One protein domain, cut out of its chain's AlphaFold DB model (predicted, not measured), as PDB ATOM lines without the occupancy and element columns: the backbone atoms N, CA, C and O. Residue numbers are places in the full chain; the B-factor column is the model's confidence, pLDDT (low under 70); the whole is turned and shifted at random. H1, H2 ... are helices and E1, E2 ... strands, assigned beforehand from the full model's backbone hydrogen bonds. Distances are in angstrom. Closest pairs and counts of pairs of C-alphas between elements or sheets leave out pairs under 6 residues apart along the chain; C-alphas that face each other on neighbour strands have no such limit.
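This is residues 19 to 87 of the 88 residues of an uncharacterized protein of Virgibacillus sp. SK37 (UniProt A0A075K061). What does a first look at the model show? It shows an open frame with no common core: a single hairpin of two strands, E1 and E2, with two arms leading away from it, one the unnamed tail of residues 19 to 40 and the other the long link 56 to 67 with the helix H1 at its end. H1 stands free of the hairpin, and residues 19 to 35 of the tail stand free as well. What is it made of, and how spread out is it? The printed part has 69 residues, with the named elements in the order E1, E2, H1; the two strands make an antiparallel sheet, the class is mixed, helices and strands, and under half of the residues, 31, are in named elements. The whole is extended, with a radius of gyration of the C-alphas of 21.1 A, and flat, with spans of 53 by 41 by 22 A.

Where are the strands? E1 is residues 41 to 47, 17.4 A from first to last C-alpha, and begins with C-alpha 41 at (131.648, 134.056, 197.864). E2 is residues 50 to 55, 16.4 A long in the same measure. Where is the helix? H1 is residues 68 to 85, 25.8 A from first to last C-alpha, and ends with C-alpha 85 at (124.428, 154.755, 159.726).

How do the two strands stand to each other? E1 and E2 are a hairpin with a tight link of 2 residues, antiparallel at 161 degrees between their directions. The C-alphas of Gln 44 and Thr 53 face each other at 4.6 A. Which backbone atoms pair across them? N 45 and O 52 are 2.8 A apart and N 54 and O 43 are 2.7 A apart, both within hydrogen-bond range. Where does the helix stand? H1 is apart from E1, and residues 59 to 87, of which 68 to 85 belong to H1, stand free. In H1 every O i to N i+4 pair is within hydrogen-bond range.

How large is it? The two C-alphas farthest apart, those of Arg 22 and Lys 48, are 59.4 A apart. Is the printed part whole, and which link is long? It has no cut from residue 19 to 87, and the link from E2 to H1, with 12 residues, is long. Where is confidence low? Residues 19 to 39 and residue 87 have a pLDDT under 70, while the mean of the printed part is 77.4.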
ATOM      1  N   LEU A  19     141.731 167.662 196.777       48.50
ATOM      2  CA  LEU A  19     141.550 169.090 196.525       48.50
ATOM      3  C   LEU A  19     140.718 169.692 197.666       48.50
ATOM      4  O   LEU A  19     139.516 169.456 197.761       48.50
ATOM      5  N   SER A  20     141.359 170.469 198.541       51.94
ATOM      6  CA  SER A  20     140.658 171.243 199.568       51.94
ATOM      7  C   SER A  20     139.987 172.470 198.943       51.94
ATOM      8  O   SER A  20     140.593 173.183 198.140       51.94
ATOM      9  N   SER A  21     138.747 172.758 199.347       56.56
ATOM     10  CA  SER A  21     137.886 173.826 198.808       56.56
ATOM     11  C   SER A  21     138.417 175.257 199.000       56.56
ATOM     12  O   SER A  21     137.794 176.211 198.538       56.56
ATOM     13  N   ARG A  22     139.572 175.428 199.657       56.91
ATOM     14  CA  ARG A  22     140.233 176.723 199.892       56.91
ATOM     15  C   ARG A  22     141.628 176.852 199.270       56.91
ATOM     16  O   ARG A  22     142.396 177.707 199.693       56.91
ATOM     17  N   GLY A  23     141.945 176.057 198.246       50.84
ATOM     18  CA  GLY A  23     143.144 176.284 197.427       50.84
ATOM     19  C   GLY A  23     144.455 175.952 198.143       50.84
ATOM     20  O   GLY A  23     145.387 176.749 198.137       50.84
ATOM     21  N   GLY A  24     144.530 174.767 198.751       50.38
ATOM     22  CA  GLY A  24     145.766 174.207 199.296       50.38
ATOM     23  C   GLY A  24     145.799 172.690 199.119       50.38
ATOM     24  O   GLY A  24     144.770 172.030 199.271       50.38
ATOM     25  N   VAL A  25     146.970 172.145 198.779       46.28
ATOM     26  CA  VAL A  25     147.205 170.695 198.698       46.28
ATOM     27  C   VAL A  25     147.562 170.202 200.096       46.28
ATOM     28  O   VAL A  25     148.636 170.509 200.606       46.28
ATOM     29  N   ALA A  26     146.658 169.455 200.726       51.66
ATOM     30  CA  ALA A  26     146.966 168.724 201.948       51.66
ATOM     31  C   ALA A  26     147.529 167.350 201.563       51.66
ATOM     32  O   ALA A  26     146.846 166.556 200.915       51.66
ATOM     33  N   MET A  27     148.780 167.079 201.937       48.94
ATOM     34  CA  MET A  27     149.368 165.743 201.842       48.94
ATOM     35  C   MET A  27     148.946 164.969 203.094       48.94
ATOM     36  O   MET A  27     149.528 165.169 204.154       48.94
ATOM     37  N   ASN A  28     147.920 164.120 202.999       50.66
ATOM     38  CA  ASN A  28     147.671 163.121 204.038       50.66
ATOM     39  C   ASN A  28     148.579 161.921 203.753       50.66
ATOM     40  O   ASN A  28     148.494 161.321 202.682       50.66
ATOM     41  N   GLU A  29     149.474 161.600 204.687       48.69
ATOM     42  CA  GLU A  29     150.377 160.450 204.556       48.69
ATOM     43  C   GLU A  29     149.687 159.106 204.784       48.69
ATOM     44  O   GLU A  29     150.211 158.087 204.348       48.69
ATOM     45  N   ASP A  30     148.471 159.113 205.323       45.25
ATOM     46  CA  ASP A  30     147.699 157.905 205.567       45.25
ATOM     47  C   ASP A  30     146.477 157.873 204.650       45.25
ATOM     48  O   ASP A  30     145.345 158.160 205.046       45.25
ATOM     49  N   VAL A  31     146.698 157.488 203.390       48.81
ATOM     50  CA  VAL A  31     145.629 156.793 202.671       48.81
ATOM     51  C   VAL A  31     145.489 155.465 203.398       48.81
ATOM     52  O   VAL A  31     146.260 154.541 203.151       48.81
ATOM     53  N   GLN A  32     144.550 155.395 204.344       45.88
ATOM     54  CA  GLN A  32     144.075 154.122 204.864       45.88
ATOM     55  C   GLN A  32     143.593 153.330 203.651       45.88
ATOM     56  O   GLN A  32     142.496 153.555 203.139       45.88
ATOM     57  N   LEU A  33     144.461 152.454 203.147       51.38
ATOM     58  CA  LEU A  33     144.073 151.333 202.317       51.38
ATOM     59  C   LEU A  33     143.130 150.543 203.214       51.38
ATOM     60  O   LEU A  33     143.582 149.777 204.058       51.38
ATOM     61  N   GLN A  34     141.831 150.846 203.127       51.91
ATOM     62  CA  GLN A  34     140.814 150.014 203.741       51.91
ATOM     63  C   GLN A  34     141.138 148.598 203.300       51.91
ATOM     64  O   GLN A  34     141.294 148.362 202.097       51.91
ATOM     65  N   ASP A  35     141.337 147.725 204.290       49.97
ATOM     66  CA  ASP A  35     141.588 146.309 204.094       49.97
ATOM     67  C   ASP A  35     140.744 145.842 202.920       49.97
ATOM     68  O   ASP A  35     139.523 146.027 202.915       49.97
ATOM     69  N   SER A  36     141.398 145.329 201.878       52.12
ATOM     70  CA  SER A  36     140.692 144.777 200.737       52.12
ATOM     71  C   SER A  36     139.866 143.615 201.273       52.12
ATOM     72  O   SER A  36     140.396 142.514 201.451       52.12
ATOM     73  N   GLU A  37     138.600 143.861 201.610       60.34
ATOM     74  CA  GLU A  37     137.668 142.814 201.987       60.34
ATOM     75  C   GLU A  37     137.666 141.836 200.816       60.34
ATOM     76  O   GLU A  37     137.167 142.137 199.729       60.34
ATOM     77  N   GLN A  38     138.324 140.690 201.005       62.91
ATOM     78  CA  GLN A  38     138.349 139.638 200.004       62.91
ATOM     79  C   GLN A  38     136.899 139.334 199.651       62.91
ATOM     80  O   GLN A  38     136.074 139.094 200.538       62.91
ATOM     81  N   ALA A  39     136.580 139.415 198.358       69.44
ATOM     82  CA  ALA A  39     135.221 139.270 197.872       69.44
ATOM     83  C   ALA A  39     134.635 137.955 198.402       69.44
ATOM     84  O   ALA A  39     135.082 136.866 198.043       69.44
ATOM     85  N   LYS A  40     133.661 138.056 199.313       82.56
ATOM     86  CA  LYS A  40     133.079 136.883 199.965       82.56
ATOM     87  C   LYS A  40     132.184 136.156 198.979       82.56
ATOM     88  O   LYS A  40     131.202 136.722 198.504       82.56
ATOM     89  N   GLU A  41     132.495 134.904 198.692       87.94
ATOM     90  CA  GLU A  41     131.648 134.056 197.864       87.94
ATOM     91  C   GLU A  41     130.283 133.817 198.533       87.94
ATOM     92  O   GLU A  41     130.197 133.562 199.735       87.94
ATOM     93  N   ILE A  42     129.205 133.936 197.756       89.81
ATOM     94  CA  ILE A  42     127.824 133.715 198.200       89.81
ATOM     95  C   ILE A  42     127.272 132.413 197.626       89.81
ATOM     96  O   ILE A  42     126.490 131.735 198.294       89.81
ATOM     97  N   ARG A  43     127.610 132.074 196.374       92.00
ATOM     98  CA  ARG A  43     126.985 130.943 195.685       92.00
ATOM     99  C   ARG A  43     127.829 130.422 194.530       92.00
ATOM    100  O   ARG A  43     128.374 131.215 193.776       92.00
ATOM    101  N   GLN A  44     127.793 129.111 194.307       92.56
ATOM    102  CA  GLN A  44     128.224 128.494 193.051       92.56
ATOM    103  C   GLN A  44     127.025 127.944 192.287       92.56
ATOM    104  O   GLN A  44     126.049 127.471 192.875       92.56
ATOM    105  N   ILE A  45     127.087 128.038 190.965       93.56
ATOM    106  CA  ILE A  45     126.087 127.504 190.048       93.56
ATOM    107  C   ILE A  45     126.828 126.633 189.044       93.56
ATOM    108  O   ILE A  45     127.579 127.137 188.211       93.56
ATOM    109  N   GLU A  46     126.618 125.328 189.132       94.44
ATOM    110  CA  GLU A  46     127.209 124.363 188.216       94.44
ATOM    111  C   GLU A  46     126.316 124.200 186.981       94.44
ATOM    112  O   GLU A  46     125.110 123.962 187.076       94.44
ATOM    113  N   GLY A  47     126.905 124.384 185.806       90.56
ATOM    114  CA  GLY A  47     126.258 124.228 184.515       90.56
ATOM    115  C   GLY A  47     126.995 123.212 183.653       90.56
ATOM    116  O   GLY A  47     128.127 122.825 183.924       90.56
ATOM    117  N   LYS A  48     126.368 122.824 182.540       90.94
ATOM    118  CA  LYS A  48     126.944 121.850 181.593       90.94
ATOM    119  C   LYS A  48     128.329 122.245 181.060       90.94
ATOM    120  O   LYS A  48     129.076 121.374 180.634       90.94
ATOM    121  N   CYS A  49     128.643 123.541 181.058       89.69
ATOM    122  CA  CYS A  49     129.877 124.091 180.498       89.69
ATOM    123  C   CYS A  49     130.862 124.614 181.560       89.69
ATOM    124  O   CYS A  49     131.872 125.202 181.186       89.69
ATOM    125  N   GLY A  50     130.578 124.454 182.858       92.06
ATOM    126  CA  GLY A  50     131.446 124.942 183.934       92.06
ATOM    127  C   GLY A  50     130.685 125.504 185.131       92.06
ATOM    128  O   GLY A  50     129.468 125.363 185.234       92.06
ATOM    129  N   ILE A  51     131.415 126.154 186.037       95.06
ATOM    130  CA  ILE A  51     130.895 126.662 187.311       95.06
ATOM    131  C   ILE A  51     130.930 128.190 187.308       95.06
ATOM    132  O   ILE A  51     131.957 128.801 187.020       95.06
ATOM    133  N   ILE A  52     129.804 128.810 187.655       93.00
ATOM    134  CA  ILE A  52     129.697 130.250 187.893       93.00
ATOM    135  C   ILE A  52     129.787 130.488 189.397       93.00
ATOM    136  O   ILE A  52     128.977 129.958 190.154       93.00
ATOM    137  N   THR A  53     130.738 131.321 189.815       90.25
ATOM    138  CA  THR A  53     130.914 131.711 191.220       90.25
ATOM    139  C   THR A  53     130.389 133.129 191.429       90.25
ATOM    140  O   THR A  53     130.796 134.060 190.737       90.25
ATOM    141  N   VAL A  54     129.454 133.292 192.361       88.31
ATOM    142  CA  VAL A  54     128.782 134.550 192.691       88.31
ATOM    143  C   VAL A  54     129.367 135.088 193.986       88.31
ATOM    144  O   VAL A  54     129.284 134.436 195.028       88.31
ATOM    145  N   PHE A  55     129.908 136.300 193.930       89.06
ATOM    146  CA  PHE A  55     130.498 136.988 195.072       89.06
ATOM    147  C   PHE A  55     129.575 138.074 195.614       89.06
ATOM    148  O   PHE A  55     128.695 138.586 194.919       89.06
ATOM    149  N   LYS A  56     129.793 138.442 196.875       86.69
ATOM    150  CA  LYS A  56     129.121 139.566 197.509       86.69
ATOM    151  C   LYS A  56     129.531 140.864 196.822       86.69
ATOM    152  O   LYS A  56     130.720 141.047 196.558       86.69
ATOM    153  N   PRO A  57     128.573 141.771 196.562       81.94
ATOM    154  CA  PRO A  57     128.901 143.108 196.101       81.94
ATOM    155  C   PRO A  57     129.887 143.765 197.069       81.94
ATOM    156  O   PRO A  57     129.652 143.780 198.279       81.94
ATOM    157  N   SER A  58     130.976 144.310 196.530       82.94
ATOM    158  CA  SER A  58     131.971 145.067 197.300       82.94
ATOM    159  C   SER A  58     131.437 146.412 197.793       82.94
ATOM    160  O   SER A  58     131.998 147.009 198.704       82.94
ATOM    161  N   ARG A  59     130.340 146.894 197.200       83.50
ATOM    162  CA  ARG A  59     129.634 148.112 197.598       83.50
ATOM    163  C   ARG A  59     128.134 147.876 197.667       83.50
ATOM    164  O   ARG A  59     127.608 146.951 197.049       83.50
ATOM    165  N   GLN A  60     127.441 148.752 198.383       83.25
ATOM    166  CA  GLN A  60     125.985 148.771 198.396       83.25
ATOM    167  C   GLN A  60     125.455 149.151 197.005       83.25
ATOM    168  O   GLN A  60     125.957 150.093 196.385       83.25
ATOM    169  N   ILE A  61     124.474 148.389 196.513       81.69
ATOM    170  CA  ILE A  61     123.791 148.680 195.249       81.69
ATOM    171  C   ILE A  61     122.771 149.783 195.530       81.69
ATOM    172  O   ILE A  61     121.904 149.616 196.390       81.69
ATOM    173  N   ALA A  62     122.914 150.912 194.846       85.56
ATOM    174  CA  ALA A  62     122.003 152.045 194.941       85.56
ATOM    175  C   ALA A  62     120.883 151.927 193.898       85.56
ATOM    176  O   ALA A  62     121.063 151.299 192.860       85.56
ATOM    177  N   GLU A  63     119.751 152.599 194.118       80.06
ATOM    178  CA  GLU A  63     118.658 152.660 193.126       80.06
ATOM    179  C   GLU A  63     119.078 153.333 191.811       80.06
ATOM    180  O   GLU A  63     118.464 153.121 190.770       80.06
ATOM    181  N   THR A  64     120.140 154.141 191.846       83.81
ATOM    182  CA  THR A  64     120.722 154.779 190.662       83.81
ATOM    183  C   THR A  64     121.663 153.866 189.882       83.81
ATOM    184  O   THR A  64     122.118 154.260 188.808       83.81
ATOM    185  N   ASP A  65     122.015 152.692 190.414       82.88
ATOM    186  CA  ASP A  65     122.851 151.743 189.687       82.88
ATOM    187  C   ASP A  65     122.060 151.148 188.519       82.88
ATOM    188  O   ASP A  65     120.936 150.671 188.666       82.88
ATOM    189  N   GLU A  66     122.654 151.199 187.330       80.25
ATOM    190  CA  GLU A  66     122.005 150.704 186.123       80.25
ATOM    191  C   GLU A  66     121.998 149.170 186.102       80.25
ATOM    192  O   GLU A  66     123.029 148.521 186.295       80.25
ATOM    193  N   ASP A  67     120.827 148.587 185.831       87.06
ATOM    194  CA  ASP A  67     120.688 147.142 185.665       87.06
ATOM    195  C   ASP A  67     121.496 146.639 184.458       87.06
ATOM    196  O   ASP A  67     121.532 147.263 183.390       87.06
ATOM    197  N   ILE A  68     122.110 145.464 184.600       85.31
ATOM    198  CA  ILE A  68     122.990 144.911 183.570       85.31
ATOM    199  C   ILE A  68     122.263 144.659 182.244       85.31
ATOM    200  O   ILE A  68     122.852 144.864 181.180       85.31
ATOM    201  N   HIS A  69     120.978 144.286 182.266       85.06
ATOM    202  CA  HIS A  69     120.208 144.100 181.036       85.06
ATOM    203  C   HIS A  69     119.983 145.434 180.324       85.06
ATOM    204  O   HIS A  69     120.082 145.496 179.097       85.06
ATOM    205  N   SER A  70     119.753 146.509 181.084       88.38
ATOM    206  CA  SER A  70     119.619 147.867 180.542       88.38
ATOM    207  C   SER A  70     120.914 148.331 179.879       88.38
ATOM    208  O   SER A  70     120.887 148.855 178.761       88.38
ATOM    209  N   LEU A  71     122.060 148.066 180.515       87.69
ATOM    210  CA  LEU A  71     123.373 148.382 179.959       87.69
ATOM    211  C   LEU A  71     123.640 147.607 178.659       87.69
ATOM    212  O   LEU A  71     124.018 148.204 177.649       87.69
ATOM    213  N   ILE A  72     123.395 146.292 178.653       90.00
ATOM    214  CA  ILE A  72     123.571 145.442 177.464       90.00
ATOM    215  C   ILE A  72     122.670 145.926 176.323       90.00
ATOM    216  O   ILE A  72     123.152 146.129 175.205       90.00
ATOM    217  N   ALA A  73     121.385 146.163 176.596       91.50
ATOM    218  CA  ALA A  73     120.434 146.642 175.599       91.50
ATOM    219  C   ALA A  73     120.882 147.977 174.992       91.50
ATOM    220  O   ALA A  73     120.871 148.140 173.771       91.50
ATOM    221  N   ARG A  74     121.353 148.913 175.823       91.19
ATOM    222  CA  ARG A  74     121.869 150.211 175.376       91.19
ATOM    223  C   ARG A  74     123.068 150.053 174.445       91.19
ATOM    224  O   ARG A  74     123.100 150.683 173.388       91.19
ATOM    225  N   VAL A  75     124.032 149.202 174.800       93.31
ATOM    226  CA  VAL A  75     125.219 148.938 173.970       93.31
ATOM    227  C   VAL A  75     124.830 148.318 172.627       93.31
ATOM    228  O   VAL A  75     125.304 148.774 171.584       93.31
ATOM    229  N   LEU A  76     123.941 147.321 172.628       93.56
ATOM    230  CA  LEU A  76     123.462 146.679 171.401       93.56
ATOM    231  C   LEU A  76     122.729 147.669 170.493       93.56
ATOM    232  O   LEU A  76     122.990 147.713 169.292       93.56
ATOM    233  N   LEU A  77     121.882 148.520 171.070       94.19
ATOM    234  CA  LEU A  77     121.144 149.539 170.332       94.19
ATOM    235  C   LEU A  77     122.083 150.594 169.722       94.19
ATOM    236  O   LEU A  77     121.906 150.991 168.572       94.19
ATOM    237  N   ILE A  78     123.118 151.022 170.456       94.25
ATOM    238  CA  ILE A  78     124.161 151.916 169.927       94.25
ATOM    239  C   ILE A  78     124.896 151.248 168.761       94.25
ATOM    240  O   ILE A  78     125.108 151.886 167.729       94.25
ATOM    241  N   LYS A  79     125.270 149.971 168.900       93.69
ATOM    242  CA  LYS A  79     125.941 149.215 167.837       93.69
ATOM    243  C   LYS A  79     125.067 149.120 166.588       93.69
ATOM    244  O   LYS A  79     125.550 149.418 165.502       93.69
ATOM    245  N   GLN A  80     123.787 148.786 166.740       92.44
ATOM    246  CA  GLN A  80     122.842 148.710 165.627       92.44
ATOM    247  C   GLN A  80     122.708 150.054 164.900       92.44
ATOM    248  O   GLN A  80     122.799 150.094 163.678       92.44
ATOM    249  N   LYS A  81     122.559 151.164 165.635       94.12
ATOM    250  CA  LYS A  81     122.480 152.505 165.033       94.12
ATOM    251  C   LYS A  81     123.734 152.861 164.239       94.12
ATOM    252  O   LYS A  81     123.627 153.464 163.178       94.12
ATOM    253  N   ARG A  82     124.917 152.489 164.741       92.31
ATOM    254  CA  ARG A  82     126.187 152.703 164.028       92.31
ATOM    255  C   ARG A  82     126.258 151.898 162.734       92.31
ATOM    256  O   ARG A  82     126.692 152.449 161.735       92.31
ATOM    257  N   LEU A  83     125.812 150.641 162.752       92.56
ATOM    258  CA  LEU A  83     125.771 149.791 161.557       92.56
ATOM    259  C   LEU A  83     124.802 150.354 160.506       92.56
ATOM    260  O   LEU A  83     125.191 150.545 159.362       92.56
ATOM    261  N   GLN A  84     123.595 150.749 160.923       91.25
ATOM    262  CA  GLN A  84     122.607 151.376 160.033       91.25
ATOM    263  C   GLN A  84     123.103 152.704 159.438       91.25
ATOM    264  O   GLN A  84     122.835 153.004 158.280       91.25
ATOM    265  N   ALA A  85     123.838 153.508 160.212       88.62
ATOM    266  CA  ALA A  85     124.428 154.755 159.726       88.62
ATOM    267  C   ALA A  85     125.633 154.535 158.793       88.62
ATOM    268  O   ALA A  85     125.959 155.422 158.008       88.62
ATOM    269  N   ALA A  86     126.295 153.378 158.883       86.12
ATOM    270  CA  ALA A  86     127.430 153.009 158.040       86.12
ATOM    271  C   ALA A  86     127.018 152.390 156.688       86.12
ATOM    272  O   ALA A  86     127.890 152.168 155.852       86.12
ATOM    273  N   GLY A  87     125.717 152.182 156.444       65.75
ATOM    274  CA  GLY A  87     125.192 151.775 155.138       65.75
ATOM    275  C   GLY A  87     125.240 150.274 154.840       65.75
ATOM    276  O   GLY A  87     125.395 149.917 153.673       65.75
TER     277      GLY A  87